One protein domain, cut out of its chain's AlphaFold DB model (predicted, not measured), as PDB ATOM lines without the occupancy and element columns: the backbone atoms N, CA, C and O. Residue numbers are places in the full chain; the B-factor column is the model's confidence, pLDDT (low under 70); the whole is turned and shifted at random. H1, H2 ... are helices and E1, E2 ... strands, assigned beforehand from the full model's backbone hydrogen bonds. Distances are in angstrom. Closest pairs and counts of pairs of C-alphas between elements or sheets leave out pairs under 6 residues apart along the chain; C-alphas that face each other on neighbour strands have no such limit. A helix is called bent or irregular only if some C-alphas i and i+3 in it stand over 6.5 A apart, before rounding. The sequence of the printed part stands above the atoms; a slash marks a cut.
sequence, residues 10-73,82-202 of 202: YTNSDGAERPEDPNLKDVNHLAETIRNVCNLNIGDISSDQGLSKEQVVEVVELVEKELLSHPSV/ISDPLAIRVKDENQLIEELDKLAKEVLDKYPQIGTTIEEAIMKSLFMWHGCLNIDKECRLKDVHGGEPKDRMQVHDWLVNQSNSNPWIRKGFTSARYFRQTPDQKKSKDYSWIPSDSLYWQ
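This is residues 10 to 73 and 82 to 202 of the 202 residues of an uncharacterized protein of Thaumarchaeota archaeon (UniProt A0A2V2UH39). One long helix, H4, runs through the middle of a helical body: H1 lies alongside it, H6 crosses it at a slant, H2 crosses it about at right angles, and H3, side by side with H2, stands across the end of H4 where residues 118 to 122 lie. H5 folds back beside the last part of H4, while H7 and the N-terminal loop with E1 lie at the outside, where residues 12 to 17 stick out. The printed part has 185 residues, with one named strand and seven named helices in the order E1 H1 H2 H3 H4 H5 H6 H7; its class is mostly helix. It is compact, with a radius of gyration of the C-alphas of 16.3 A, and rounded, spanning 44 by 41 by 32 A.

H4, residues 118 to 138, is the hub and touches five helices. H1, residues 24 to 37, touches H4 at a shallow tilt of 25 degrees, opposite ways, closest at the C-alphas of Ala 31 and Met 123, 4.7 A apart. H6, residues 167 to 178, touches H4 at a steep tilt of 50 degrees, the same way; the closest C-alphas, of Gly 131 and Gly 172, are 4.0 A apart. H6 is irregular, with C-alphas 174 and 177 7.3 A apart. H5, residues 152 to 165, forms a helical hairpin with H4, at a shallow tilt of 14 degrees, opposite ways; H4 touches it with residues 131 to 138 alone, closest at the C-alphas of Glu 138 and Val 155, 7.3 A. H5 and H6 touch only at the corner, closest at the C-alphas of Ser 163 and Arg 170, 4.3 A. H2, residues 53 to 67, is about perpendicular to H4 at 78 degrees and touches it, closest at the C-alphas of Val 60 and Trp 129, 5.2 A. H2 also touches H6, with residues 53 to 57 alone, closest at the C-alphas of Lys 53 and Ser 175, 4.7 A. H3, residues 93 to 110, touches H2 at a shallow tilt of 28 degrees, opposite ways, closest at the C-alphas of Glu 66 and Glu 99, 6.0 A. H3 touches H4 with residues 100 to 108 alone, closest at the C-alphas of Ala 104 and Ile 118, 5.3 A. H7, residues 183 to 187, touches no helix. Every O i to N i+4 pair is within hydrogen-bond range in H1, H2, H3, H5 and H7, against 16 of 17 in H4 and 6 of 8 in H6.

H4 is 30.6 A long from C-alpha 118 at (-4.752, -31.638, 102.107) to C-alpha 138 at (-18.578, -5.179, 95.444). H3 measures 25.9 A, H2 21.0 A, H1 and H5 20.2 A each, and H6 18.1 A. E1, residues 17 to 19, pairs with no named strand, but residues 10 to 11 pair antiparallel with its residues 17 to 18. H7 ends at C-alpha 187 at (-8.423, 3.767, 91.267).

The C-alphas of Asp 14 and Asp 109, the two farthest apart, are 49.6 A apart. Residues 74 to 81 are not printed, and C-alphas 73 and 82 are 13.6 A apart across this cut. The links H1 to H2 and H4 to H5 are long. Mean pLDDT of the printed part is 79.2; it is under 70 in 39 residues, among them residues 10 to 23 and 144 to 150.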
ATOM      1  N   TYR A  10     -26.229 -15.299  83.550       49.53
ATOM      2  CA  TYR A  10     -27.436 -14.586  83.933       49.53
ATOM      3  C   TYR A  10     -27.987 -13.864  82.710       49.53
ATOM      4  O   TYR A  10     -27.241 -13.432  81.825       49.53
ATOM      5  N   THR A  11     -29.311 -13.792  82.643       42.31
ATOM      6  CA  THR A  11     -30.026 -13.157  81.543       42.31
ATOM      7  C   THR A  11     -30.232 -11.689  81.887       42.31
ATOM      8  O   THR A  11     -30.868 -11.363  82.891       42.31
ATOM      9  N   ASN A  12     -29.685 -10.795  81.068       46.06
ATOM     10  CA  ASN A  12     -29.976  -9.370  81.171       46.06
ATOM     11  C   ASN A  12     -31.438  -9.074  80.786       46.06
ATOM     12  O   ASN A  12     -32.136  -9.898  80.193       46.06
ATOM     13  N   SER A  13     -31.893  -7.849  81.060       45.53
ATOM     14  CA  SER A  13     -33.209  -7.350  80.636       45.53
ATOM     15  C   SER A  13     -33.415  -7.326  79.114       45.53
ATOM     16  O   SER A  13     -34.549  -7.215  78.658       45.53
ATOM     17  N   ASP A  14     -32.337  -7.416  78.330       57.19
ATOM     18  CA  ASP A  14     -32.340  -7.525  76.865       57.19
ATOM     19  C   ASP A  14     -32.377  -8.983  76.359       57.19
ATOM     20  O   ASP A  14     -32.380  -9.216  75.152       57.19
ATOM     21  N   GLY A  15     -32.412  -9.969  77.263       45.25
ATOM     22  CA  GLY A  15     -32.398 -11.390  76.919       45.25
ATOM     23  C   GLY A  15     -31.010 -11.953  76.598       45.25
ATOM     24  O   GLY A  15     -30.904 -13.144  76.313       45.25
ATOM     25  N   ALA A  16     -29.945 -11.143  76.647       47.94
ATOM     26  CA  ALA A  16     -28.590 -11.621  76.407       47.94
ATOM     27  C   ALA A  16     -28.067 -12.397  77.624       47.94
ATOM     28  O   ALA A  16     -28.069 -11.891  78.750       47.94
ATOM     29  N   GLU A  17     -27.579 -13.614  77.387       43.22
ATOM     30  CA  GLU A  17     -26.821 -14.365  78.383       43.22
ATOM     31  C   GLU A  17     -25.398 -13.822  78.450       43.22
ATOM     32  O   GLU A  17     -24.668 -13.820  77.453       43.22
ATOM     33  N   ARG A  18     -24.995 -13.350  79.630       52.69
ATOM     34  CA  ARG A  18     -23.618 -12.926  79.877       52.69
ATOM     35  C   ARG A  18     -22.936 -13.886  80.848       52.69
ATOM     36  O   ARG A  18     -23.596 -14.382  81.768       52.69
ATOM     37  N   PRO A  19     -21.636 -14.173  80.647       52.03
ATOM     38  CA  PRO A  19     -20.865 -14.901  81.639       52.03
ATOM     39  C   PRO A  19     -20.862 -14.080  82.929       52.03
ATOM     40  O   PRO A  19     -20.492 -12.909  82.918       52.03
ATOM     41  N   GLU A  20     -21.329 -14.686  84.019       59.38
ATOM     42  CA  GLU A  20     -21.311 -14.069  85.343       59.38
ATOM     43  C   GLU A  20     -19.881 -13.747  85.793       59.38
ATOM     44  O   GLU A  20     -18.932 -14.333  85.268       59.38
ATOM     45  N   ASP A  21     -19.748 -12.845  86.782       59.53
ATOM     46  CA  ASP A  21     -18.470 -12.528  87.421       59.53
ATOM     47  C   ASP A  21     -17.716 -13.826  87.741       59.53
ATOM     48  O   ASP A  21     -18.169 -14.648  88.553       59.53
ATOM     49  N   PRO A  22     -16.627 -14.056  87.022       59.16
ATOM     50  CA  PRO A  22     -15.995 -15.349  86.990       59.16
ATOM     51  C   PRO A  22     -15.263 -15.664  88.290       59.16
ATOM     52  O   PRO A  22     -14.880 -14.778  89.051       59.16
ATOM     53  N   ASN A  23     -15.030 -16.951  88.533       67.44
ATOM     54  CA  ASN A  23     -14.352 -17.497  89.707       67.44
ATOM     55  C   ASN A  23     -15.146 -17.385  91.018       67.44
ATOM     56  O   ASN A  23     -15.077 -18.309  91.814       67.44
ATOM     57  N   LEU A  24     -15.961 -16.352  91.268       77.56
ATOM     58  CA  LEU A  24     -16.594 -16.195  92.587       77.56
ATOM     59  C   LEU A  24     -17.509 -17.374  92.966       77.56
ATOM     60  O   LEU A  24     -17.379 -17.943  94.053       77.56
ATOM     61  N   LYS A  25     -18.420 -17.756  92.061       78.50
ATOM     62  CA  LYS A  25     -19.285 -18.930  92.259       78.50
ATOM     63  C   LYS A  25     -18.521 -20.239  92.137       78.50
ATOM     64  O   LYS A  25     -18.808 -21.158  92.895       78.50
ATOM     65  N   ASP A  26     -17.566 -20.318  91.213       80.06
ATOM     66  CA  ASP A  26     -16.804 -21.544  90.965       80.06
ATOM     67  C   ASP A  26     -15.930 -21.906  92.170       80.06
ATOM     68  O   ASP A  26     -15.936 -23.050  92.606       80.06
ATOM     69  N   VAL A  27     -15.259 -20.919  92.770       86.81
ATOM     70  CA  VAL A  27     -14.433 -21.074  93.976       86.81
ATOM     71  C   VAL A  27     -15.285 -21.529  95.155       86.81
ATOM     72  O   VAL A  27     -14.921 -22.490  95.831       86.81
ATOM     73  N   ASN A  28     -16.440 -20.892  95.383       88.12
ATOM     74  CA  ASN A  28     -17.337 -21.314  96.459       88.12
ATOM     75  C   ASN A  28     -17.884 -22.726  96.216       88.12
ATOM     76  O   ASN A  28     -17.905 -23.553  97.122       88.12
ATOM     77  N   HIS A  29     -18.294 -23.024  94.982       86.69
ATOM     78  CA  HIS A  29     -18.797 -24.342  94.616       86.69
ATOM     79  C   HIS A  29     -17.733 -25.433  94.786       86.69
ATOM     80  O   HIS A  29     -18.042 -26.509  95.301       86.69
ATOM     81  N   LEU A  30     -16.485 -25.158  94.401       87.81
ATOM     82  CA  LEU A  30     -15.360 -26.071  94.572       87.81
ATOM     83  C   LEU A  30     -15.072 -26.321  96.059       87.81
ATOM     84  O   LEU A  30     -14.978 -27.475  96.473       87.81
ATOM     85  N   ALA A  31     -15.028 -25.261  96.874       91.81
ATOM     86  CA  ALA A  31     -14.837 -25.366  98.321       91.81
ATOM     87  C   ALA A  31     -15.945 -26.198  98.989       91.81
ATOM     88  O   ALA A  31     -15.663 -27.125  99.750       91.81
ATOM     89  N   GLU A  32     -17.206 -25.918  98.656       91.81
ATOM     90  CA  GLU A  32     -18.367 -26.662  99.153       91.81
ATOM     91  C   GLU A  32     -18.369 -28.122  98.691       91.81
ATOM     92  O   GLU A  32     -18.740 -29.019  99.447       91.81
ATOM     93  N   THR A  33     -17.933 -28.392  97.460       90.31
ATOM     94  CA  THR A  33     -17.834 -29.762  96.941       90.31
ATOM     95  C   THR A  33     -16.815 -30.568  97.737       90.31
ATOM     96  O   THR A  33     -17.146 -31.657  98.204       90.31
ATOM     97  N   ILE A  34     -15.622 -30.014  97.970       89.69
ATOM     98  CA  ILE A  34     -14.578 -30.658  98.781       89.69
ATOM     99  C   ILE A  34     -15.082 -30.887 100.205       89.69
ATOM    100  O   ILE A  34     -14.987 -31.999 100.721       89.69
ATOM    101  N   ARG A  35     -15.710 -29.871 100.814       92.88
ATOM    102  CA  ARG A  35     -16.308 -29.985 102.148       92.88
ATOM    103  C   ARG A  35     -17.277 -31.158 102.248       92.88
ATOM    104  O   ARG A  35     -17.177 -31.961 103.171       92.88
ATOM    105  N   ASN A  36     -18.213 -31.242 101.307       92.00
ATOM    106  CA  ASN A  36     -19.285 -32.231 101.335       92.00
ATOM    107  C   ASN A  36     -18.776 -33.644 101.021       92.00
ATOM    108  O   ASN A  36     -19.200 -34.596 101.670       92.00
ATOM    109  N   VAL A  37     -17.866 -33.790 100.054       90.62
ATOM    110  CA  VAL A  37     -17.296 -35.091  99.668       90.62
ATOM    111  C   VAL A  37     -16.403 -35.651 100.774       90.62
ATOM    112  O   VAL A  37     -16.483 -36.839 101.080       90.62
ATOM    113  N   CYS A  38     -15.595 -34.799 101.404       90.31
ATOM    114  CA  CYS A  38     -14.644 -35.201 102.439       90.31
ATOM    115  C   CYS A  38     -15.220 -35.103 103.862       90.31
ATOM    116  O   CYS A  38     -14.510 -35.377 104.827       90.31
ATOM    117  N   ASN A  39     -16.498 -34.726 104.003       91.19
ATOM    118  CA  ASN A  39     -17.197 -34.540 105.278       91.19
ATOM    119  C   ASN A  39     -16.418 -33.650 106.272       91.19
ATOM    120  O   ASN A  39     -16.278 -33.971 107.454       91.19
ATOM    121  N   LEU A  40     -15.869 -32.543 105.765       90.56
ATOM    122  CA  LEU A  40     -15.020 -31.634 106.532       90.56
ATOM    123  C   LEU A  40     -15.856 -30.664 107.370       90.56
ATOM    124  O   LEU A  40     -16.900 -30.167 106.939       90.56
ATOM    125  N   ASN A  41     -15.349 -30.338 108.558       86.50
ATOM    126  CA  ASN A  41     -15.925 -29.292 109.393       86.50
ATOM    127  C   ASN A  41     -15.366 -27.921 108.978       86.50
ATOM    128  O   ASN A  41     -14.160 -27.756 108.803       86.50
ATOM    129  N   ILE A  42     -16.244 -26.924 108.858       83.31
ATOM    130  CA  ILE A  42     -15.857 -25.531 108.589       83.31
ATOM    131  C   ILE A  42     -15.168 -24.918 109.827       83.31
ATOM    132  O   ILE A  42     -14.321 -24.035 109.693       83.31
ATOM    133  N   GLY A  43     -15.460 -25.436 111.023       79.00
ATOM    134  CA  GLY A  43     -14.962 -24.933 112.301       79.00
ATOM    135  C   GLY A  43     -15.859 -23.849 112.899       79.00
ATOM    136  O   GLY A  43     -16.771 -23.339 112.247       79.00
ATOM    137  N   ASP A  44     -15.591 -23.500 114.158       67.75
ATOM    138  CA  ASP A  44     -16.362 -22.489 114.883       67.75
ATOM    139  C   ASP A  44     -15.859 -21.072 114.598       67.75
ATOM    140  O   ASP A  44     -14.654 -20.812 114.554       67.75
ATOM    141  N   ILE A  45     -16.796 -20.127 114.499       59.75
ATOM    142  CA  ILE A  45     -16.541 -18.692 114.275       59.75
ATOM    143  C   ILE A  45     -15.695 -18.078 115.400       59.75
ATOM    144  O   ILE A  45     -14.959 -17.122 115.173       59.75
ATOM    145  N   SER A  46     -15.782 -18.643 116.605       52.41
ATOM    146  CA  SER A  46     -15.002 -18.237 117.776       52.41
ATOM    147  C   SER A  46     -13.596 -18.832 117.823       52.41
ATOM    148  O   SER A  46     -12.821 -18.461 118.703       52.41
ATOM    149  N   SER A  47     -13.258 -19.773 116.933       54.78
ATOM    150  CA  SER A  47     -11.903 -20.314 116.871       54.78
ATOM    151  C   SER A  47     -11.000 -19.294 116.184       54.78
ATOM    152  O   SER A  47     -10.982 -19.152 114.961       54.78
ATOM    153  N   ASP A  48     -10.276 -18.533 116.998       51.56
ATOM    154  CA  ASP A  48      -9.259 -17.595 116.540       51.56
ATOM    155  C   ASP A  48      -8.058 -18.391 116.007       51.56
ATOM    156  O   ASP A  48      -7.039 -18.582 116.669       51.56
ATOM    157  N   GLN A  49      -8.219 -18.993 114.826       62.75
ATOM    158  CA  GLN A  49      -7.121 -19.671 114.149       62.75
ATOM    159  C   GLN A  49      -6.139 -18.586 113.705       62.75
ATOM    160  O   GLN A  49      -6.499 -17.718 112.907       62.75
ATOM    161  N   GLY A  50      -4.939 -18.607 114.292       72.88
ATOM    162  CA  GLY A  50      -3.981 -17.496 114.383       72.88
ATOM    163  C   GLY A  50      -3.283 -17.063 113.092       72.88
ATOM    164  O   GLY A  50      -2.075 -16.849 113.104       72.88
ATOM    165  N   LEU A  51      -4.012 -16.945 111.983       87.38
ATOM    166  CA  LEU A  51      -3.529 -16.257 110.789       87.38
ATOM    167  C   LEU A  51      -3.726 -14.747 110.922       87.38
ATOM    168  O   LEU A  51      -4.844 -14.290 111.185       87.38
ATOM    169  N   SER A  52      -2.664 -13.982 110.666       91.06
ATOM    170  CA  SER A  52      -2.764 -12.543 110.426       91.06
ATOM    171  C   SER A  52      -3.449 -12.261 109.084       91.06
ATOM    172  O   SER A  52      -3.556 -13.131 108.219       91.06
ATOM    173  N   LYS A  53      -3.901 -11.021 108.886       91.06
ATOM    174  CA  LYS A  53      -4.563 -10.604 107.638       91.06
ATOM    175  C   LYS A  53      -3.621 -10.684 106.437       91.06
ATOM    176  O   LYS A  53      -4.033 -11.043 105.342       91.06
ATOM    177  N   GLU A  54      -2.349 -10.380 106.657       91.12
ATOM    178  CA  GLU A  54      -1.289 -10.483 105.660       91.12
ATOM    179  C   GLU A  54      -1.050 -11.949 105.275       91.12
ATOM    180  O   GLU A  54      -1.005 -12.259 104.090       91.12
ATOM    181  N   GLN A  55      -1.029 -12.865 106.250       92.81
ATOM    182  CA  GLN A  55      -0.912 -14.304 105.981       92.81
ATOM    183  C   GLN A  55      -2.117 -14.850 105.205       92.81
ATOM    184  O   GLN A  55      -1.955 -15.689 104.325       92.81
ATOM    185  N   VAL A  56      -3.331 -14.360 105.487       92.75
ATOM    186  CA  VAL A  56      -4.516 -14.699 104.679       92.75
ATOM    187  C   VAL A  56      -4.323 -14.254 103.228       92.75
ATOM    188  O   VAL A  56      -4.637 -15.017 102.319       92.75
ATOM    189  N   VAL A  57      -3.786 -13.052 102.988       91.44
ATOM    190  CA  VAL A  57      -3.502 -12.591 101.618       91.44
ATOM    191  C   VAL A  57      -2.422 -13.433 100.950       91.44
ATOM    192  O   VAL A  57      -2.617 -13.817  99.804       91.44
ATOM    193  N   GLU A  58      -1.353 -13.798 101.655       92.00
ATOM    194  CA  GLU A  58      -0.317 -14.693 101.122       92.00
ATOM    195  C   GLU A  58      -0.910 -16.042 100.687       92.00
ATOM    196  O   GLU A  58      -0.620 -16.519  99.591       92.00
ATOM    197  N   VAL A  59      -1.804 -16.635 101.490       93.00
ATOM    198  CA  VAL A  59      -2.537 -17.857 101.112       93.00
ATOM    199  C   VAL A  59      -3.367 -17.624  99.855       93.00
ATOM    200  O   VAL A  59      -3.298 -18.413  98.919       93.00
ATOM    201  N   VAL A  60      -4.137 -16.537  99.805       90.69
ATOM    202  CA  VAL A  60      -4.977 -16.211  98.648       90.69
ATOM    203  C   VAL A  60      -4.142 -16.013  97.379       90.69
ATOM    204  O   VAL A  60      -4.516 -16.509  96.321       90.69
ATOM    205  N   GLU A  61      -2.990 -15.355  97.468       87.62
ATOM    206  CA  GLU A  61      -2.077 -15.175  96.336       87.62
ATOM    207  C   GLU A  61      -1.483 -16.504  95.848       87.62
ATOM    208  O   GLU A  61      -1.292 -16.679  94.643       87.62
ATOM    209  N   LEU A  62      -1.252 -17.472  96.744       88.25
ATOM    210  CA  LEU A  62      -0.883 -18.837  96.354       88.25
ATOM    211  C   LEU A  62      -2.015 -19.538  95.602       88.25
ATOM    212  O   LEU A  62      -1.759 -20.172  94.578       88.25
ATOM    213  N   VAL A  63      -3.260 -19.386  96.067       87.94
ATOM    214  CA  VAL A  63      -4.436 -19.925  95.370       87.94
ATOM    215  C   VAL A  63      -4.521 -19.344  93.959       87.94
ATOM    216  O   VAL A  63      -4.659 -20.100  92.999       87.94
ATOM    217  N   GLU A  64      -4.380 -18.024  93.808       82.00
ATOM    218  CA  GLU A  64      -4.399 -17.378  92.492       82.00
ATOM    219  C   GLU A  64      -3.248 -17.847  91.608       82.00
ATOM    220  O   GLU A  64      -3.450 -18.125  90.429       82.00
ATOM    221  N   LYS A  65      -2.042 -17.965  92.164       81.44
ATOM    222  CA  LYS A  65      -0.868 -18.413  91.420       81.44
ATOM    223  C   LYS A  65      -1.059 -19.812  90.844       81.44
ATOM    224  O   LYS A  65      -0.733 -20.005  89.680       81.44
ATOM    225  N   GLU A  66      -1.560 -20.758  91.632       81.56
ATOM    226  CA  GLU A  66      -1.679 -22.159  91.209       81.56
ATOM    227  C   GLU A  66      -2.956 -22.406  90.388       81.56
ATOM    228  O   GLU A  66      -2.895 -22.954  89.290       81.56
ATOM    229  N   LEU A  67      -4.120 -21.919  90.834       76.62
ATOM    230  CA  LEU A  67      -5.377 -22.157  90.114       76.62
ATOM    231  C   LEU A  67      -5.543 -21.300  88.864       76.62
ATOM    232  O   LEU A  67      -6.362 -21.630  88.008       76.62
ATOM    233  N   LEU A  68      -4.760 -20.235  88.702       72.62
ATOM    234  CA  LEU A  68      -4.841 -19.360  87.528       72.62
ATOM    235  C   LEU A  68      -3.608 -19.462  86.626       72.62
ATOM    236  O   LEU A  68      -3.572 -18.831  85.569       72.62
ATOM    237  N   SER A  69      -2.620 -20.297  86.971       62.28
ATOM    238  CA  SER A  69      -1.517 -20.626  86.067       62.28
ATOM    239  C   SER A  69      -1.979 -21.594  84.979       62.28
ATOM    240  O   SER A  69      -1.775 -22.796  85.098       62.28
ATOM    241  N   HIS A  70      -2.598 -21.106  83.901       52.97
ATOM    242  CA  HIS A  70      -2.828 -21.933  82.712       52.97
ATOM    243  C   HIS A  70      -1.996 -21.441  81.508       52.97
ATOM    244  O   HIS A  70      -2.123 -20.282  81.112       52.97
ATOM    245  N   PRO A  71      -1.163 -22.298  80.880       42.81
ATOM    246  CA  PRO A  71      -0.235 -21.902  79.812       42.81
ATOM    247  C   PRO A  71      -0.902 -21.594  78.460       42.81
ATOM    248  O   PRO A  71      -0.314 -20.899  77.634       42.81
ATOM    249  N   SER A  72      -2.126 -22.078  78.213       42.53
ATOM    250  CA  SER A  72      -2.855 -21.810  76.956       42.53
ATOM    251  C   SER A  72      -3.523 -20.435  76.914       42.53
ATOM    252  O   SER A  72      -4.013 -20.012  75.867       42.53
ATOM    253  N   VAL A  73      -3.535 -19.729  78.042       42.91
ATOM    254  CA  VAL A  73      -4.043 -18.368  78.133       42.91
ATOM    255  C   VAL A  73      -2.842 -17.466  77.911       42.91
ATOM    256  O   VAL A  73      -2.018 -17.249  78.800       42.91
ATOM    257  N   ILE A  82      -9.438  -8.657  87.277       52.75
ATOM    258  CA  ILE A  82      -9.907 -10.043  87.159       52.75
ATOM    259  C   ILE A  82      -8.759 -10.915  86.666       52.75
ATOM    260  O   ILE A  82      -8.357 -10.876  85.505       52.75
ATOM    261  N   SER A  83      -8.247 -11.746  87.565       53.56
ATOM    262  CA  SER A  83      -7.424 -12.882  87.175       53.56
ATOM    263  C   SER A  83      -8.308 -13.852  86.365       53.56
ATOM    264  O   SER A  83      -9.430 -14.107  86.795       53.56
ATOM    265  N   ASP A  84      -7.839 -14.303  85.193       55.69
ATOM    266  CA  ASP A  84      -8.634 -14.879  84.084       55.69
ATOM    267  C   ASP A  84      -9.987 -15.517  84.491       55.69
ATOM    268  O   ASP A  84     -10.017 -16.495  85.250       55.69
ATOM    269  N   PRO A  85     -11.101 -14.996  83.939       54.84
ATOM    270  CA  PRO A  85     -12.443 -15.478  84.181       54.84
ATOM    271  C   PRO A  85     -12.692 -16.991  84.094       54.84
ATOM    272  O   PRO A  85     -13.586 -17.550  84.731       54.84
ATOM    273  N   LEU A  86     -11.988 -17.656  83.189       59.00
ATOM    274  CA  LEU A  86     -12.308 -19.022  82.801       59.00
ATOM    275  C   LEU A  86     -11.260 -20.014  83.285       59.00
ATOM    276  O   LEU A  86     -11.429 -21.206  83.050       59.00
ATOM    277  N   ALA A  87     -10.223 -19.558  83.991       65.38
ATOM    278  CA  ALA A  87      -9.071 -20.379  84.340       65.38
ATOM    279  C   ALA A  87      -9.441 -21.669  85.083       65.38
ATOM    280  O   ALA A  87      -8.906 -22.715  84.744       65.38
ATOM    281  N   ILE A  88     -10.388 -21.640  86.029       71.12
ATOM    282  CA  ILE A  88     -10.851 -22.865  86.710       71.12
ATOM    283  C   ILE A  88     -11.674 -23.747  85.758       71.12
ATOM    284  O   ILE A  88     -11.573 -24.969  85.784       71.12
ATOM    285  N   ARG A  89     -12.492 -23.132  84.897       69.38
ATOM    286  CA  ARG A  89     -13.481 -23.819  84.047       69.38
ATOM    287  C   ARG A  89     -12.884 -24.494  82.813       69.38
ATOM    288  O   ARG A  89     -13.526 -25.372  82.247       69.38
ATOM    289  N   VAL A  90     -11.705 -24.065  82.364       70.94
ATOM    290  CA  VAL A  90     -11.014 -24.645  81.196       70.94
ATOM    291  C   VAL A  90     -10.107 -25.820  81.553       70.94
ATOM    292  O   VAL A  90      -9.570 -26.454  80.647       70.94
ATOM    293  N   LYS A  91      -9.924 -26.093  82.848       73.88
ATOM    294  CA  LYS A  91      -9.079 -27.180  83.338       73.88
ATOM    295  C   LYS A  91      -9.863 -28.478  83.394       73.88
ATOM    296  O   LYS A  91     -11.042 -28.492  83.749       73.88
ATOM    297  N   ASP A  92      -9.196 -29.568  83.040       80.25
ATOM    298  CA  ASP A  92      -9.750 -30.896  83.264       80.25
ATOM    299  C   ASP A  92      -9.626 -31.324  84.737       80.25
ATOM    300  O   ASP A  92      -8.965 -30.676  85.554       80.25
ATOM    301  N   GLU A  93     -10.304 -32.417  85.090       79.88
ATOM    302  CA  GLU A  93     -10.352 -32.916  86.466       79.88
ATOM    303  C   GLU A  93      -8.960 -33.271  87.011       79.88
ATOM    304  O   GLU A  93      -8.673 -32.978  88.169       79.88
ATOM    305  N   ASN A  94      -8.080 -33.856  86.190       82.56
ATOM    306  CA  ASN A  94      -6.744 -34.253  86.638       82.56
ATOM    307  C   ASN A  94      -5.873 -33.023  86.899       82.56
ATOM    308  O   ASN A  94      -5.193 -32.965  87.918       82.56
ATOM    309  N   GLN A  95      -5.944 -32.020  86.020       82.94
ATOM    310  CA  GLN A  95      -5.240 -30.750  86.197       82.94
ATOM    311  C   GLN A  95      -5.681 -30.032  87.473       82.94
ATOM    312  O   GLN A  95      -4.838 -29.605  88.261       82.94
ATOM    313  N   LEU A  96      -6.995 -29.931  87.704       83.12
ATOM    314  CA  LEU A  96      -7.526 -29.321  88.922       83.12
ATOM    315  C   LEU A  96      -7.049 -30.068  90.167       83.12
ATOM    316  O   LEU A  96      -6.629 -29.430  91.127       83.12
ATOM    317  N   ILE A  97      -7.081 -31.403  90.153       85.50
ATOM    318  CA  ILE A  97      -6.596 -32.209  91.277       85.50
ATOM    319  C   ILE A  97      -5.113 -31.931  91.531       85.50
ATOM    320  O   ILE A  97      -4.767 -31.596  92.657       85.50
ATOM    321  N   GLU A  98      -4.253 -32.015  90.513       87.94
ATOM    322  CA  GLU A  98      -2.803 -31.811  90.656       87.94
ATOM    323  C   GLU A  98      -2.446 -30.428  91.217       87.94
ATOM    324  O   GLU A  98      -1.597 -30.307  92.105       87.94
ATOM    325  N   GLU A  99      -3.103 -29.376  90.728       87.69
ATOM    326  CA  GLU A  99      -2.867 -28.006  91.180       87.69
ATOM    327  C   GLU A  99      -3.392 -27.750  92.591       87.69
ATOM    328  O   GLU A  99      -2.703 -27.107  93.383       87.69
ATOM    329  N   LEU A 100      -4.578 -28.267  92.931       90.25
ATOM    330  CA  LEU A 100      -5.116 -28.174  94.290       90.25
ATOM    331  C   LEU A 100      -4.223 -28.934  95.278       90.25
ATOM    332  O   LEU A 100      -3.952 -28.431  96.366       90.25
ATOM    333  N   ASP A 101      -3.698 -30.095  94.883       91.06
ATOM    334  CA  ASP A 101      -2.750 -30.879  95.678       91.06
ATOM    335  C   ASP A 101      -1.450 -30.113  95.930       91.06
ATOM    336  O   ASP A 101      -0.900 -30.121  97.035       91.06
ATOM    337  N   LYS A 102      -0.930 -29.458  94.888       91.81
ATOM    338  CA  LYS A 102       0.281 -28.641  94.971       91.81
ATOM    339  C   LYS A 102       0.060 -27.411  95.848       91.81
ATOM    340  O   LYS A 102       0.875 -27.154  96.734       91.81
ATOM    341  N   LEU A 103      -1.050 -26.704  95.640       91.88
ATOM    342  CA  LEU A 103      -1.490 -25.584  96.467       91.88
ATOM    343  C   LEU A 103      -1.548 -25.997  97.940       91.88
ATOM    344  O   LEU A 103      -0.955 -25.335  98.784       91.88
ATOM    345  N   ALA A 104      -2.216 -27.108  98.249       93.25
ATOM    346  CA  ALA A 104      -2.376 -27.588  99.615       93.25
ATOM    347  C   ALA A 104      -1.038 -27.881 100.295       93.25
ATOM    348  O   ALA A 104      -0.833 -27.494 101.443       93.25
ATOM    349  N   LYS A 105      -0.116 -28.537  99.579       94.81
ATOM    350  CA  LYS A 105       1.233 -28.831 100.077       94.81
ATOM    351  C   LYS A 105       1.995 -27.544 100.382       94.81
ATOM    352  O   LYS A 105       2.577 -27.441 101.455       94.81
ATOM    353  N   GLU A 106       1.952 -26.555  99.487       94.88
ATOM    354  CA  GLU A 106       2.620 -25.263  99.711       94.88
ATOM    355  C   GLU A 106       1.983 -24.476 100.869       94.88
ATOM    356  O   GLU A 106       2.688 -23.878 101.682       94.88
ATOM    357  N   VAL A 107       0.653 -24.505 100.981       93.44
ATOM    358  CA  VAL A 107      -0.086 -23.848 102.065       93.44
ATOM    359  C   VAL A 107       0.229 -24.487 103.417       93.44
ATOM    360  O   VAL A 107       0.488 -23.762 104.372       93.44
ATOM    361  N   LEU A 108       0.240 -25.819 103.511       93.75
ATOM    362  CA  LEU A 108       0.519 -26.533 104.761       93.75
ATOM    363  C   LEU A 108       1.986 -26.451 105.189       93.75
ATOM    364  O   LEU A 108       2.255 -26.447 106.387       93.75
ATOM    365  N   ASP A 109       2.918 -26.354 104.239       94.94
ATOM    366  CA  ASP A 109       4.337 -26.130 104.535       94.94
ATOM    367  C   ASP A 109       4.560 -24.765 105.211       94.94
ATOM    368  O   ASP A 109       5.299 -24.658 106.189       94.94
ATOM    369  N   LYS A 110       3.858 -23.721 104.744       93.69
ATOM    370  CA  LYS A 110       3.978 -22.358 105.294       93.69
ATOM    371  C   LYS A 110       3.091 -22.098 106.512       93.69
ATOM    372  O   LYS A 110       3.515 -21.416 107.444       93.69
ATOM    373  N   TYR A 111       1.863 -22.609 106.500       92.69
ATOM    374  CA  TYR A 111       0.839 -22.340 107.513       92.69
ATOM    375  C   TYR A 111       0.139 -23.643 107.932       92.69
ATOM    376  O   TYR A 111      -1.039 -23.860 107.623       92.69
ATOM    377  N   PRO A 112       0.829 -24.522 108.678       90.12
ATOM    378  CA  PRO A 112       0.281 -25.813 109.100       90.12
ATOM    379  C   PRO A 112      -0.979 -25.683 109.968       90.12
ATOM    380  O   PRO A 112      -1.779 -26.608 110.049       90.12
ATOM    381  N   GLN A 113      -1.210 -24.525 110.595       87.62
ATOM    382  CA  GLN A 113      -2.429 -24.239 111.353       87.62
ATOM    383  C   GLN A 113      -3.694 -24.141 110.487       87.62
ATOM    384  O   GLN A 113      -4.793 -24.127 111.036       87.62
ATOM    385  N   ILE A 114      -3.565 -24.051 109.158       88.75
ATOM    386  CA  ILE A 114      -4.721 -24.000 108.258       88.75
ATOM    387  C   ILE A 114      -5.449 -25.336 108.243       88.75
ATOM    388  O   ILE A 114      -6.671 -25.337 108.204       88.75
ATOM    389  N   GLY A 115      -4.765 -26.471 108.319       88.25
ATOM    390  CA  GLY A 115      -5.439 -27.761 108.280       88.25
ATOM    391  C   GLY A 115      -4.528 -28.918 108.635       88.25
ATOM    392  O   GLY A 115      -3.309 -28.813 108.619       88.25
ATOM    393  N   THR A 116      -5.148 -30.043 108.955       87.62
ATOM    394  CA  THR A 116      -4.459 -31.307 109.237       87.62
ATOM    395  C   THR A 116      -4.406 -32.223 108.019       87.62
ATOM    396  O   THR A 116      -3.589 -33.143 107.981       87.62
ATOM    397  N   THR A 117      -5.244 -31.959 107.013       92.88
ATOM    398  CA  THR A 117      -5.274 -32.691 105.743       92.88
ATOM    399  C   THR A 117      -5.162 -31.748 104.550       92.88
ATOM    400  O   THR A 117      -5.386 -30.538 104.654       92.88
ATOM    401  N   ILE A 118      -4.827 -32.328 103.397       94.12
ATOM    402  CA  ILE A 118      -4.752 -31.638 102.107       94.12
ATOM    403  C   ILE A 118      -6.106 -31.012 101.756       94.12
ATOM    404  O   ILE A 118      -6.185 -29.830 101.440       94.12
ATOM    405  N   GLU A 119      -7.188 -31.772 101.895       94.19
ATOM    406  CA  GLU A 119      -8.549 -31.347 101.563       94.19
ATOM    407  C   GLU A 119      -9.027 -30.208 102.469       94.19
ATOM    408  O   GLU A 119      -9.654 -29.259 101.996       94.19
ATOM    409  N   GLU A 120      -8.683 -30.262 103.759       93.19
ATOM    410  CA  GLU A 120      -8.965 -29.188 104.709       93.19
ATOM    411  C   GLU A 120      -8.228 -27.897 104.322       93.19
ATOM    412  O   GLU A 120      -8.834 -26.821 104.309       93.19
ATOM    413  N   ALA A 121      -6.951 -28.006 103.946       93.69
ATOM    414  CA  ALA A 121      -6.158 -26.867 103.497       93.69
ATOM    415  C   ALA A 121      -6.717 -26.238 102.217       93.69
ATOM    416  O   ALA A 121      -6.843 -25.012 102.139       93.69
ATOM    417  N   ILE A 122      -7.116 -27.063 101.243       93.69
ATOM    418  CA  ILE A 122      -7.733 -26.600  99.997       93.69
ATOM    419  C   ILE A 122      -9.039 -25.866 100.298       93.69
ATOM    420  O   ILE A 122      -9.194 -24.702  99.926       93.69
ATOM    421  N   MET A 123      -9.962 -26.522 101.007       94.56
ATOM    422  CA  MET A 123     -11.287 -25.983 101.321       94.56
ATOM    423  C   MET A 123     -11.185 -24.605 101.989       94.56
ATOM    424  O   MET A 123     -11.839 -23.651 101.565       94.56
ATOM    425  N   LYS A 124     -10.349 -24.482 103.023       94.56
ATOM    426  CA  LYS A 124     -10.197 -23.232 103.779       94.56
ATOM    427  C   LYS A 124      -9.537 -22.130 102.955       94.56
ATOM    428  O   LYS A 124      -9.979 -20.985 103.027       94.56
ATOM    429  N   SER A 125      -8.534 -22.467 102.142       94.44
ATOM    430  CA  SER A 125      -7.866 -21.513 101.242       94.44
ATOM    431  C   SER A 125      -8.827 -20.956 100.193       94.44
ATOM    432  O   SER A 125      -8.870 -19.745  99.973       94.44
ATOM    433  N   LEU A 126      -9.672 -21.813  99.612       93.62
ATOM    434  CA  LEU A 126     -10.712 -21.399  98.670       93.62
ATOM    435  C   LEU A 126     -11.768 -20.504  99.333       93.62
ATOM    436  O   LEU A 126     -12.146 -19.488  98.754       93.62
ATOM    437  N   PHE A 127     -12.213 -20.816 100.555       93.94
ATOM    438  CA  PHE A 127     -13.143 -19.944 101.284       93.94
ATOM    439  C   PHE A 127     -12.538 -18.578 101.626       93.94
ATOM    440  O   PHE A 127     -13.226 -17.565 101.498       93.94
ATOM    441  N   MET A 128     -11.260 -18.523 102.017       93.69
ATOM    442  CA  MET A 128     -10.552 -17.255 102.236       93.69
ATOM    443  C   MET A 128     -10.483 -16.426 100.949       93.69
ATOM    444  O   MET A 128     -10.792 -15.232 100.971       93.69
ATOM    445  N   TRP A 129     -10.165 -17.056  99.816       92.25
ATOM    446  CA  TRP A 129     -10.141 -16.375  98.521       92.25
ATOM    447  C   TRP A 129     -11.524 -15.888  98.095       92.25
ATOM    448  O   TRP A 129     -11.670 -14.726  97.722       92.25
ATOM    449  N   HIS A 130     -12.557 -16.725  98.234       90.88
ATOM    450  CA  HIS A 130     -13.948 -16.330  98.006       90.88
ATOM    451  C   HIS A 130     -14.332 -15.117  98.864       90.88
ATOM    452  O   HIS A 130     -14.959 -14.175  98.379       90.88
ATOM    453  N   GLY A 131     -13.884 -15.109 100.123       90.88
ATOM    454  CA  GLY A 131     -14.022 -13.983 101.030       90.88
ATOM    455  C   GLY A 131     -13.448 -12.682 100.457       90.88
ATOM    456  O   GLY A 131     -14.148 -11.676 100.336       90.88
ATOM    457  N   CYS A 132     -12.178 -12.717 100.054       89.56
ATOM    458  CA  CYS A 132     -11.509 -11.577  99.431       89.56
ATOM    459  C   CYS A 132     -12.219 -11.117  98.147       89.56
ATOM    460  O   CYS A 132     -12.460  -9.921  97.987       89.56
ATOM    461  N   LEU A 133     -12.602 -12.049  97.264       86.56
ATOM    462  CA  LEU A 133     -13.264 -11.752  95.989       86.56
ATOM    463  C   LEU A 133     -14.629 -11.073  96.162       86.56
ATOM    464  O   LEU A 133     -14.966 -10.199  95.368       86.56
ATOM    465  N   ASN A 134     -15.400 -11.434  97.192       86.88
ATOM    466  CA  ASN A 134     -16.687 -10.796  97.478       86.88
ATOM    467  C   ASN A 134     -16.527  -9.297  97.745       86.88
ATOM    468  O   ASN A 134     -17.197  -8.486  97.118       86.88
ATOM    469  N   ILE A 135     -15.601  -8.911  98.626       86.06
ATOM    470  CA  ILE A 135     -15.333  -7.489  98.878       86.06
ATOM    471  C   ILE A 135     -14.740  -6.822  97.634       86.06
ATOM    472  O   ILE A 135     -15.163  -5.729  97.257       86.06
ATOM    473  N   ASP A 136     -13.782  -7.487  96.984       83.75
ATOM    474  CA  ASP A 136     -13.090  -6.983  95.796       83.75
ATOM    475  C   ASP A 136     -14.064  -6.590  94.681       83.75
ATOM    476  O   ASP A 136     -13.943  -5.512  94.098       83.75
ATOM    477  N   LYS A 137     -15.051  -7.457  94.429       81.62
ATOM    478  CA  LYS A 137     -16.116  -7.282  93.443       81.62
ATOM    479  C   LYS A 137     -17.042  -6.131  93.797       81.62
ATOM    480  O   LYS A 137     -17.297  -5.267  92.963       81.62
ATOM    481  N   GLU A 138     -17.550  -6.128  95.020       82.38
ATOM    482  CA  GLU A 138     -18.578  -5.179  95.444       82.38
ATOM    483  C   GLU A 138     -18.025  -3.755  95.620       82.38
ATOM    484  O   GLU A 138     -18.768  -2.777  95.606       82.38
ATOM    485  N   CYS A 139     -16.700  -3.617  95.717       82.12
ATOM    486  CA  CYS A 139     -16.035  -2.319  95.714       82.12
ATOM    487  C   CYS A 139     -15.752  -1.772  94.316       82.12
ATOM    488  O   CYS A 139     -15.302  -0.633  94.220       82.12
ATOM    489  N   ARG A 140     -15.954  -2.524  93.229       82.25
ATOM    490  CA  ARG A 140     -15.656  -2.011  91.883       82.25
ATOM    491  C   ARG A 140     -16.560  -0.820  91.559       82.25
ATOM    492  O   ARG A 140     -17.744  -0.829  91.863       82.25
ATOM    493  N   LEU A 141     -16.010   0.200  90.905       81.06
ATOM    494  CA  LEU A 141     -16.789   1.337  90.391       81.06
ATOM    495  C   LEU A 141     -17.672   0.951  89.199       81.06
ATOM    496  O   LEU A 141     -18.650   1.633  88.909       81.06
ATOM    497  N   LYS A 142     -17.293  -0.119  88.497       77.50
ATOM    498  CA  LYS A 142     -18.043  -0.723  87.400       77.50
ATOM    499  C   LYS A 142     -17.964  -2.234  87.518       77.50
ATOM    500  O   LYS A 142     -16.910  -2.762  87.872       77.50
ATOM    501  N   ASP A 143     -19.052  -2.924  87.210       71.25
ATOM    502  CA  ASP A 143     -19.017  -4.378  87.108       71.25
ATOM    503  C   ASP A 143     -18.174  -4.844  85.902       71.25
ATOM    504  O   ASP A 143     -17.667  -4.045  85.106       71.25
ATOM    505  N   VAL A 144     -18.044  -6.162  85.747       67.62
ATOM    506  CA  VAL A 144     -17.287  -6.801  84.654       67.62
ATOM    507  C   VAL A 144     -17.868  -6.520  83.257       67.62
ATOM    508  O   VAL A 144     -17.277  -6.872  82.239       67.62
ATOM    509  N   HIS A 145     -19.035  -5.882  83.193       65.31
ATOM    510  CA  HIS A 145     -19.744  -5.504  81.980       65.31
ATOM    511  C   HIS A 145     -19.831  -3.983  81.790       65.31
ATOM    512  O   HIS A 145     -20.472  -3.526  80.840       65.31
ATOM    513  N   GLY A 146     -19.177  -3.201  82.654       68.12
ATOM    514  CA  GLY A 146     -19.164  -1.742  82.603       68.12
ATOM    515  C   GLY A 146     -20.411  -1.063  83.183       68.12
ATOM    516  O   GLY A 146     -20.531   0.155  83.034       68.12
ATOM    517  N   GLY A 147     -21.317  -1.819  83.808       68.94
ATOM    518  CA  GLY A 147     -22.513  -1.325  84.489       68.94
ATOM    519  C   GLY A 147     -22.224  -0.784  85.890       68.94
ATOM    520  O   GLY A 147     -21.158  -1.030  86.459       68.94
ATOM    521  N   GLU A 148     -23.172  -0.027  86.441       69.44
ATOM    522  CA  GLU A 148     -23.085   0.441  87.828       69.44
ATOM    523  C   GLU A 148     -23.284  -0.728  88.813       69.44
ATOM    524  O   GLU A 148     -24.093  -1.623  88.544       69.44
ATOM    525  N   PRO A 149     -22.566  -0.746  89.951       66.56
ATOM    526  CA  PRO A 149     -22.718  -1.789  90.962       66.56
ATOM    527  C   PRO A 149     -24.131  -1.841  91.551       66.56
ATOM    528  O   PRO A 149     -24.886  -0.868  91.513       66.56
ATOM    529  N   LYS A 150     -24.469  -2.985  92.156       66.88
ATOM    530  CA  LYS A 150     -25.735  -3.185  92.877       66.88
ATOM    531  C   LYS A 150     -25.886  -2.202  94.046       66.88
ATOM    532  O   LYS A 150     -24.914  -1.624  94.527       66.88
ATOM    533  N   ASP A 151     -27.120  -2.068  94.535       70.50
ATOM    534  CA  ASP A 151     -27.435  -1.312  95.750       70.50
ATOM    535  C   ASP A 151     -26.555  -1.770  96.928       70.50
ATOM    536  O   ASP A 151     -26.690  -2.881  97.451       70.50
ATOM    537  N   ARG A 152     -25.654  -0.876  97.345       73.25
ATOM    538  CA  ARG A 152     -24.615  -1.097  98.359       73.25
ATOM    539  C   ARG A 152     -25.179  -1.531  99.716       73.25
ATOM    540  O   ARG A 152     -24.501  -2.243 100.453       73.25
ATOM    541  N   MET A 153     -26.419  -1.158 100.043       70.56
ATOM    542  CA  MET A 153     -27.048  -1.552 101.307       70.56
ATOM    543  C   MET A 153     -27.445  -3.034 101.311       70.56
ATOM    544  O   MET A 153     -27.175  -3.747 102.272       70.56
ATOM    545  N   GLN A 154     -28.004  -3.536 100.206       70.38
ATOM    546  CA  GLN A 154     -28.340  -4.962 100.069       70.38
ATOM    547  C   GLN A 154     -27.083  -5.835 100.041       70.38
ATOM    548  O   GLN A 154     -27.067  -6.948 100.570       70.38
ATOM    549  N   VAL A 155     -26.015  -5.311  99.440       72.44
ATOM    550  CA  VAL A 155     -24.703  -5.953  99.417       72.44
ATOM    551  C   VAL A 155     -24.135  -6.090 100.829       72.44
ATOM    552  O   VAL A 155     -23.653  -7.164 101.184       72.44
ATOM    553  N   HIS A 156     -24.233  -5.047 101.656       74.69
ATOM    554  CA  HIS A 156     -23.769  -5.088 103.042       74.69
ATOM    555  C   HIS A 156     -24.427  -6.220 103.847       74.69
ATOM    556  O   HIS A 156     -23.724  -7.049 104.425       74.69
ATOM    557  N   ASP A 157     -25.760  -6.310 103.845       75.75
ATOM    558  CA  ASP A 157     -26.481  -7.338 104.610       75.75
ATOM    559  C   ASP A 157     -26.153  -8.751 104.121       75.75
ATOM    560  O   ASP A 157     -25.999  -9.692 104.909       75.75
ATOM    561  N   TRP A 158     -25.995  -8.907 102.805       78.88
ATOM    562  CA  TRP A 158     -25.575 -10.167 102.211       78.88
ATOM    563  C   TRP A 158     -24.161 -10.571 102.654       78.88
ATOM    564  O   TRP A 158     -23.959 -11.713 103.073       78.88
ATOM    565  N   LEU A 159     -23.204  -9.637 102.639       76.56
ATOM    566  CA  LEU A 159     -21.840  -9.863 103.123       76.56
ATOM    567  C   LEU A 159     -21.844 -10.254 104.613       76.56
ATOM    568  O   LEU A 159     -21.243 -11.261 104.995       76.56
ATOM    569  N   VAL A 160     -22.578  -9.526 105.459       77.62
ATOM    570  CA  VAL A 160     -22.697  -9.852 106.890       77.62
ATOM    571  C   VAL A 160     -23.200 -11.286 107.083       77.62
ATOM    572  O   VAL A 160     -22.574 -12.064 107.805       77.62
ATOM    573  N   ASN A 161     -24.259 -11.685 106.376       81.00
ATOM    574  CA  ASN A 161     -24.798 -13.044 106.461       81.00
ATOM    575  C   ASN A 161     -23.788 -14.116 106.021       81.00
ATOM    576  O   ASN A 161     -23.628 -15.121 106.714       81.00
ATOM    577  N   GLN A 162     -23.066 -13.896 104.916       78.31
ATOM    578  CA  GLN A 162     -22.033 -14.828 104.444       78.31
ATOM    579  C   GLN A 162     -20.913 -14.998 105.478       78.31
ATOM    580  O   GLN A 162     -20.574 -16.121 105.854       78.31
ATOM    581  N   SER A 163     -20.393 -13.892 106.012       78.12
ATOM    582  CA  SER A 163     -19.316 -13.911 107.009       78.12
ATOM    583  C   SER A 163     -19.712 -14.583 108.332       78.12
ATOM    584  O   SER A 163     -18.879 -15.194 108.998       78.12
ATOM    585  N   ASN A 164     -20.993 -14.527 108.703       82.44
ATOM    586  CA  ASN A 164     -21.510 -15.197 109.895       82.44
ATOM    587  C   ASN A 164     -21.752 -16.695 109.684       82.44
ATOM    588  O   ASN A 164     -21.944 -17.411 110.657       82.44
ATOM    589  N   SER A 165     -21.752 -17.181 108.442       83.31
ATOM    590  CA  SER A 165     -21.977 -18.601 108.144       83.31
ATOM    591  C   SER A 165     -20.689 -19.421 108.039       83.31
ATOM    592  O   SER A 165     -20.726 -20.638 108.205       83.31
ATOM    593  N   ASN A 166     -19.547 -18.771 107.778       89.94
ATOM    594  CA  ASN A 166     -18.278 -19.452 107.533       89.94
ATOM    595  C   ASN A 166     -17.078 -18.618 108.045       89.94
ATOM    596  O   ASN A 166     -16.782 -17.564 107.465       89.94
ATOM    597  N   PRO A 167     -16.344 -19.071 109.086       90.19
ATOM    598  CA  PRO A 167     -15.167 -18.371 109.614       90.19
ATOM    599  C   PRO A 167     -14.075 -18.072 108.581       90.19
ATOM    600  O   PRO A 167     -13.391 -17.056 108.687       90.19
ATOM    601  N   TRP A 168     -13.902 -18.922 107.570       92.25
ATOM    602  CA  TRP A 168     -12.859 -18.755 106.556       92.25
ATOM    603  C   TRP A 168     -13.229 -17.690 105.528       92.25
ATOM    604  O   TRP A 168     -12.381 -16.879 105.161       92.25
ATOM    605  N   ILE A 169     -14.512 -17.607 105.157       92.00
ATOM    606  CA  ILE A 169     -15.037 -16.483 104.364       92.00
ATOM    607  C   ILE A 169     -14.862 -15.177 105.147       92.00
ATOM    608  O   ILE A 169     -14.363 -14.192 104.601       92.00
ATOM    609  N   ARG A 170     -15.192 -15.179 106.447       90.69
ATOM    610  CA  ARG A 170     -14.989 -14.020 107.332       90.69
ATOM    611  C   ARG A 170     -13.530 -13.570 107.382       90.69
ATOM    612  O   ARG A 170     -13.281 -12.373 107.295       90.69
ATOM    613  N   LYS A 171     -12.574 -14.501 107.466       90.75
ATOM    614  CA  LYS A 171     -11.137 -14.177 107.404       90.75
ATOM    615  C   LYS A 171     -10.740 -13.535 106.077       90.75
ATOM    616  O   LYS A 171      -9.961 -12.582 106.080       90.75
ATOM    617  N   GLY A 172     -11.290 -14.007 104.959       92.12
ATOM    618  CA  GLY A 172     -11.115 -13.343 103.667       92.12
ATOM    619  C   GLY A 172     -11.651 -11.907 103.682       92.12
ATOM    620  O   GLY A 172     -10.954 -10.982 103.277       92.12
ATOM    621  N   PHE A 173     -12.840 -11.683 104.251       89.94
ATOM    622  CA  PHE A 173     -13.458 -10.349 104.324       89.94
ATOM    623  C   PHE A 173     -12.609  -9.355 105.117       89.94
ATOM    624  O   PHE A 173     -12.328  -8.260 104.631       89.94
ATOM    625  N   THR A 174     -12.160  -9.749 106.311       89.56
ATOM    626  CA  THR A 174     -11.324  -8.907 107.188       89.56
ATOM    627  C   THR A 174      -9.944  -8.622 106.585       89.56
ATOM    628  O   THR A 174      -9.254  -7.693 107.000       89.56
ATOM    629  N   SER A 175      -9.513  -9.432 105.610       91.62
ATOM    630  CA  SER A 175      -8.195  -9.332 104.967       91.62
ATOM    631  C   SER A 175      -8.245  -8.661 103.592       91.62
ATOM    632  O   SER A 175      -7.212  -8.237 103.077       91.62
ATOM    633  N   ALA A 176      -9.440  -8.482 103.018       89.06
ATOM    634  CA  ALA A 176      -9.636  -7.972 101.662       89.06
ATOM    635  C   ALA A 176      -9.012  -6.587 101.419       89.06
ATOM    636  O   ALA A 176      -8.627  -6.267 100.298       89.06
ATOM    637  N   ARG A 177      -8.830  -5.772 102.466       85.56
ATOM    638  CA  ARG A 177      -8.148  -4.468 102.366       85.56
ATOM    639  C   ARG A 177      -6.683  -4.556 101.927       85.56
ATOM    640  O   ARG A 177      -6.116  -3.556 101.503       85.56
ATOM    641  N   TYR A 178      -6.062  -5.722 102.073       84.56
ATOM    642  CA  TYR A 178      -4.678  -5.979 101.677       84.56
ATOM    643  C   TYR A 178      -4.581  -6.737 100.353       84.56
ATOM    644  O   TYR A 178      -3.523  -6.767  99.731       84.56
ATOM    645  N   PHE A 179      -5.693  -7.300  99.890       84.50
ATOM    646  CA  PHE A 179      -5.777  -8.046  98.648       84.50
ATOM    647  C   PHE A 179      -5.800  -7.094  97.440       84.50
ATOM    648  O   PHE A 179      -6.506  -6.083  97.449       84.50
ATOM    649  N   ARG A 180      -5.000  -7.401  96.403       75.88
ATOM    650  CA  ARG A 180      -4.948  -6.681  95.109       75.88
ATOM    651  C   ARG A 180      -4.868  -5.151  95.236       75.88
ATOM    652  O   ARG A 180      -5.614  -4.406  94.604       75.88
ATOM    653  N   GLN A 181      -3.922  -4.664  96.036       72.19
ATOM    654  CA  GLN A 181      -3.772  -3.236  96.365       72.19
ATOM    655  C   GLN A 181      -2.869  -2.442  95.402       72.19
ATOM    656  O   GLN A 181      -2.272  -1.434  95.801       72.19
ATOM    657  N   THR A 182      -2.757  -2.860  94.136       75.62
ATOM    658  CA  THR A 182      -1.961  -2.115  93.147       75.62
ATOM    659  C   THR A 182      -2.573  -0.726  92.892       75.62
ATOM    660  O   THR A 182      -3.783  -0.541  93.055       75.62
ATOM    661  N   PRO A 183      -1.775   0.286  92.497       76.12
ATOM    662  CA  PRO A 183      -2.286   1.640  92.279       76.12
ATOM    663  C   PRO A 183      -3.468   1.712  91.305       76.12
ATOM    664  O   PRO A 183      -4.397   2.483  91.532       76.12
ATOM    665  N   ASP A 184      -3.463   0.896  90.252       72.94
ATOM    666  CA  ASP A 184      -4.540   0.896  89.262       72.94
ATOM    667  C   ASP A 184      -5.802   0.188  89.772       72.94
ATOM    668  O   ASP A 184      -6.904   0.661  89.510       72.94
ATOM    669  N   GLN A 185      -5.656  -0.857  90.598       71.94
ATOM    670  CA  GLN A 185      -6.780  -1.487  91.303       71.94
ATOM    671  C   GLN A 185      -7.457  -0.561  92.305       71.94
ATOM    672  O   GLN A 185      -8.671  -0.604  92.478       71.94
ATOM    673  N   LYS A 186      -6.679   0.284  92.984       76.56
ATOM    674  CA  LYS A 186      -7.228   1.254  93.936       76.56
ATOM    675  C   LYS A 186      -8.062   2.328  93.245       76.56
ATOM    676  O   LYS A 186      -9.048   2.772  93.814       76.56
ATOM    677  N   LYS A 187      -7.690   2.737  92.027       81.44
ATOM    678  CA  LYS A 187      -8.423   3.767  91.267       81.44
ATOM    679  C   LYS A 187      -9.768   3.279  90.730       81.44
ATOM    680  O   LYS A 187     -10.652   4.096  90.510       81.44
ATOM    681  N   SER A 188      -9.915   1.980  90.485       79.56
ATOM    682  CA  SER A 188     -11.147   1.383  89.958       79.56
ATOM    683  C   SER A 188     -12.111   0.906  91.045       79.56
ATOM    684  O   SER A 188     -13.146   0.320  90.717       79.56
ATOM    685  N   LYS A 189     -11.798   1.155  92.322       83.88
ATOM    686  CA  LYS A 189     -12.593   0.718  93.469       83.88
ATOM    687  C   LYS A 189     -12.977   1.886  94.367       83.88
ATOM    688  O   LYS A 189     -12.212   2.825  94.558       83.88
ATOM    689  N   ASP A 190     -14.159   1.787  94.952       85.06
ATOM    690  CA  ASP A 190     -14.660   2.669  95.992       85.06
ATOM    691  C   ASP A 190     -14.919   1.842  97.251       85.06
ATOM    692  O   ASP A 190     -15.859   1.055  97.301       85.06
ATOM    693  N   TYR A 191     -14.070   2.022  98.260       82.56
ATOM    694  CA  TYR A 191     -14.227   1.400  99.579       82.56
ATOM    695  C   TYR A 191     -14.964   2.314 100.570       82.56
ATOM    696  O   TYR A 191     -15.254   1.899 101.688       82.56
ATOM    697  N   SER A 192     -15.260   3.567 100.192       82.88
ATOM    698  CA  SER A 192     -15.820   4.571 101.109       82.88
ATOM    699  C   SER A 192     -17.262   4.283 101.522       82.88
ATOM    700  O   SER A 192     -17.733   4.824 102.518       82.88
ATOM    701  N   TRP A 193     -17.958   3.415 100.785       82.12
ATOM    702  CA  TRP A 193     -19.317   3.006 101.124       82.12
ATOM    703  C   TRP A 193     -19.392   1.938 102.206       82.12
ATOM    704  O   TRP A 193     -20.463   1.756 102.780       82.12
ATOM    705  N   ILE A 194     -18.294   1.220 102.468       82.81
ATOM    706  CA  ILE A 194     -18.280   0.170 103.479       82.81
ATOM    707  C   ILE A 194     -18.415   0.837 104.859       82.81
ATOM    708  O   ILE A 194     -17.515   1.593 105.245       82.81
ATOM    709  N   PRO A 195     -19.474   0.542 105.639       82.94
ATOM    710  CA  PRO A 195     -19.672   1.129 106.962       82.94
ATOM    711  C   PRO A 195     -18.455   0.920 107.861       82.94
ATOM    712  O   PRO A 195     -17.887  -0.173 107.871       82.94
ATOM    713  N   SER A 196     -18.050   1.954 108.605       84.00
ATOM    714  CA  SER A 196     -16.821   1.969 109.419       84.00
ATOM    715  C   SER A 196     -16.785   0.918 110.533       84.00
ATOM    716  O   SER A 196     -15.716   0.568 111.019       84.00
ATOM    717  N   ASP A 197     -17.949   0.431 110.952       80.81
ATOM    718  CA  ASP A 197     -18.146  -0.607 111.965       80.81
ATOM    719  C   ASP A 197     -18.197  -2.034 111.384       80.81
ATOM    720  O   ASP A 197     -18.236  -3.012 112.138       80.81
ATOM    721  N   SER A 198     -18.149  -2.179 110.056       79.81
ATOM    722  CA  SER A 198     -18.188  -3.484 109.396       79.81
ATOM    723  C   SER A 198     -16.934  -4.331 109.655       79.81
ATOM    724  O   SER A 198     -15.846  -3.831 109.957       79.81
ATOM    725  N   LEU A 199     -17.071  -5.644 109.442       75.25
ATOM    726  CA  LEU A 199     -15.980  -6.620 109.560       75.25
ATOM    727  C   LEU A 199     -14.778  -6.319 108.661       75.25
ATOM    728  O   LEU A 199     -13.679  -6.757 108.961       75.25
ATOM    729  N   TYR A 200     -14.962  -5.583 107.569       78.31
ATOM    730  CA  TYR A 200     -13.864  -5.205 106.684       78.31
ATOM    731  C   TYR A 200     -12.822  -4.310 107.384       78.31
ATOM    732  O   TYR A 200     -11.628  -4.388 107.083       78.31
ATOM    733  N   TRP A 201     -13.257  -3.465 108.327       81.12
ATOM    734  CA  TRP A 201     -12.374  -2.543 109.051       81.12
ATOM    735  C   TRP A 201     -11.762  -3.143 110.317       81.12
ATOM    736  O   TRP A 201     -10.731  -2.642 110.778       81.12
ATOM    737  N   GLN A 202     -12.379  -4.200 110.853       75.44
ATOM    738  CA  GLN A 202     -11.913  -4.953 112.021       75.44
ATOM    739  C   GLN A 202     -10.680  -5.764 111.674       75.44
ATOM    740  O   GLN A 202      -9.686  -5.704 112.433       75.44
TER     741      GLN A 202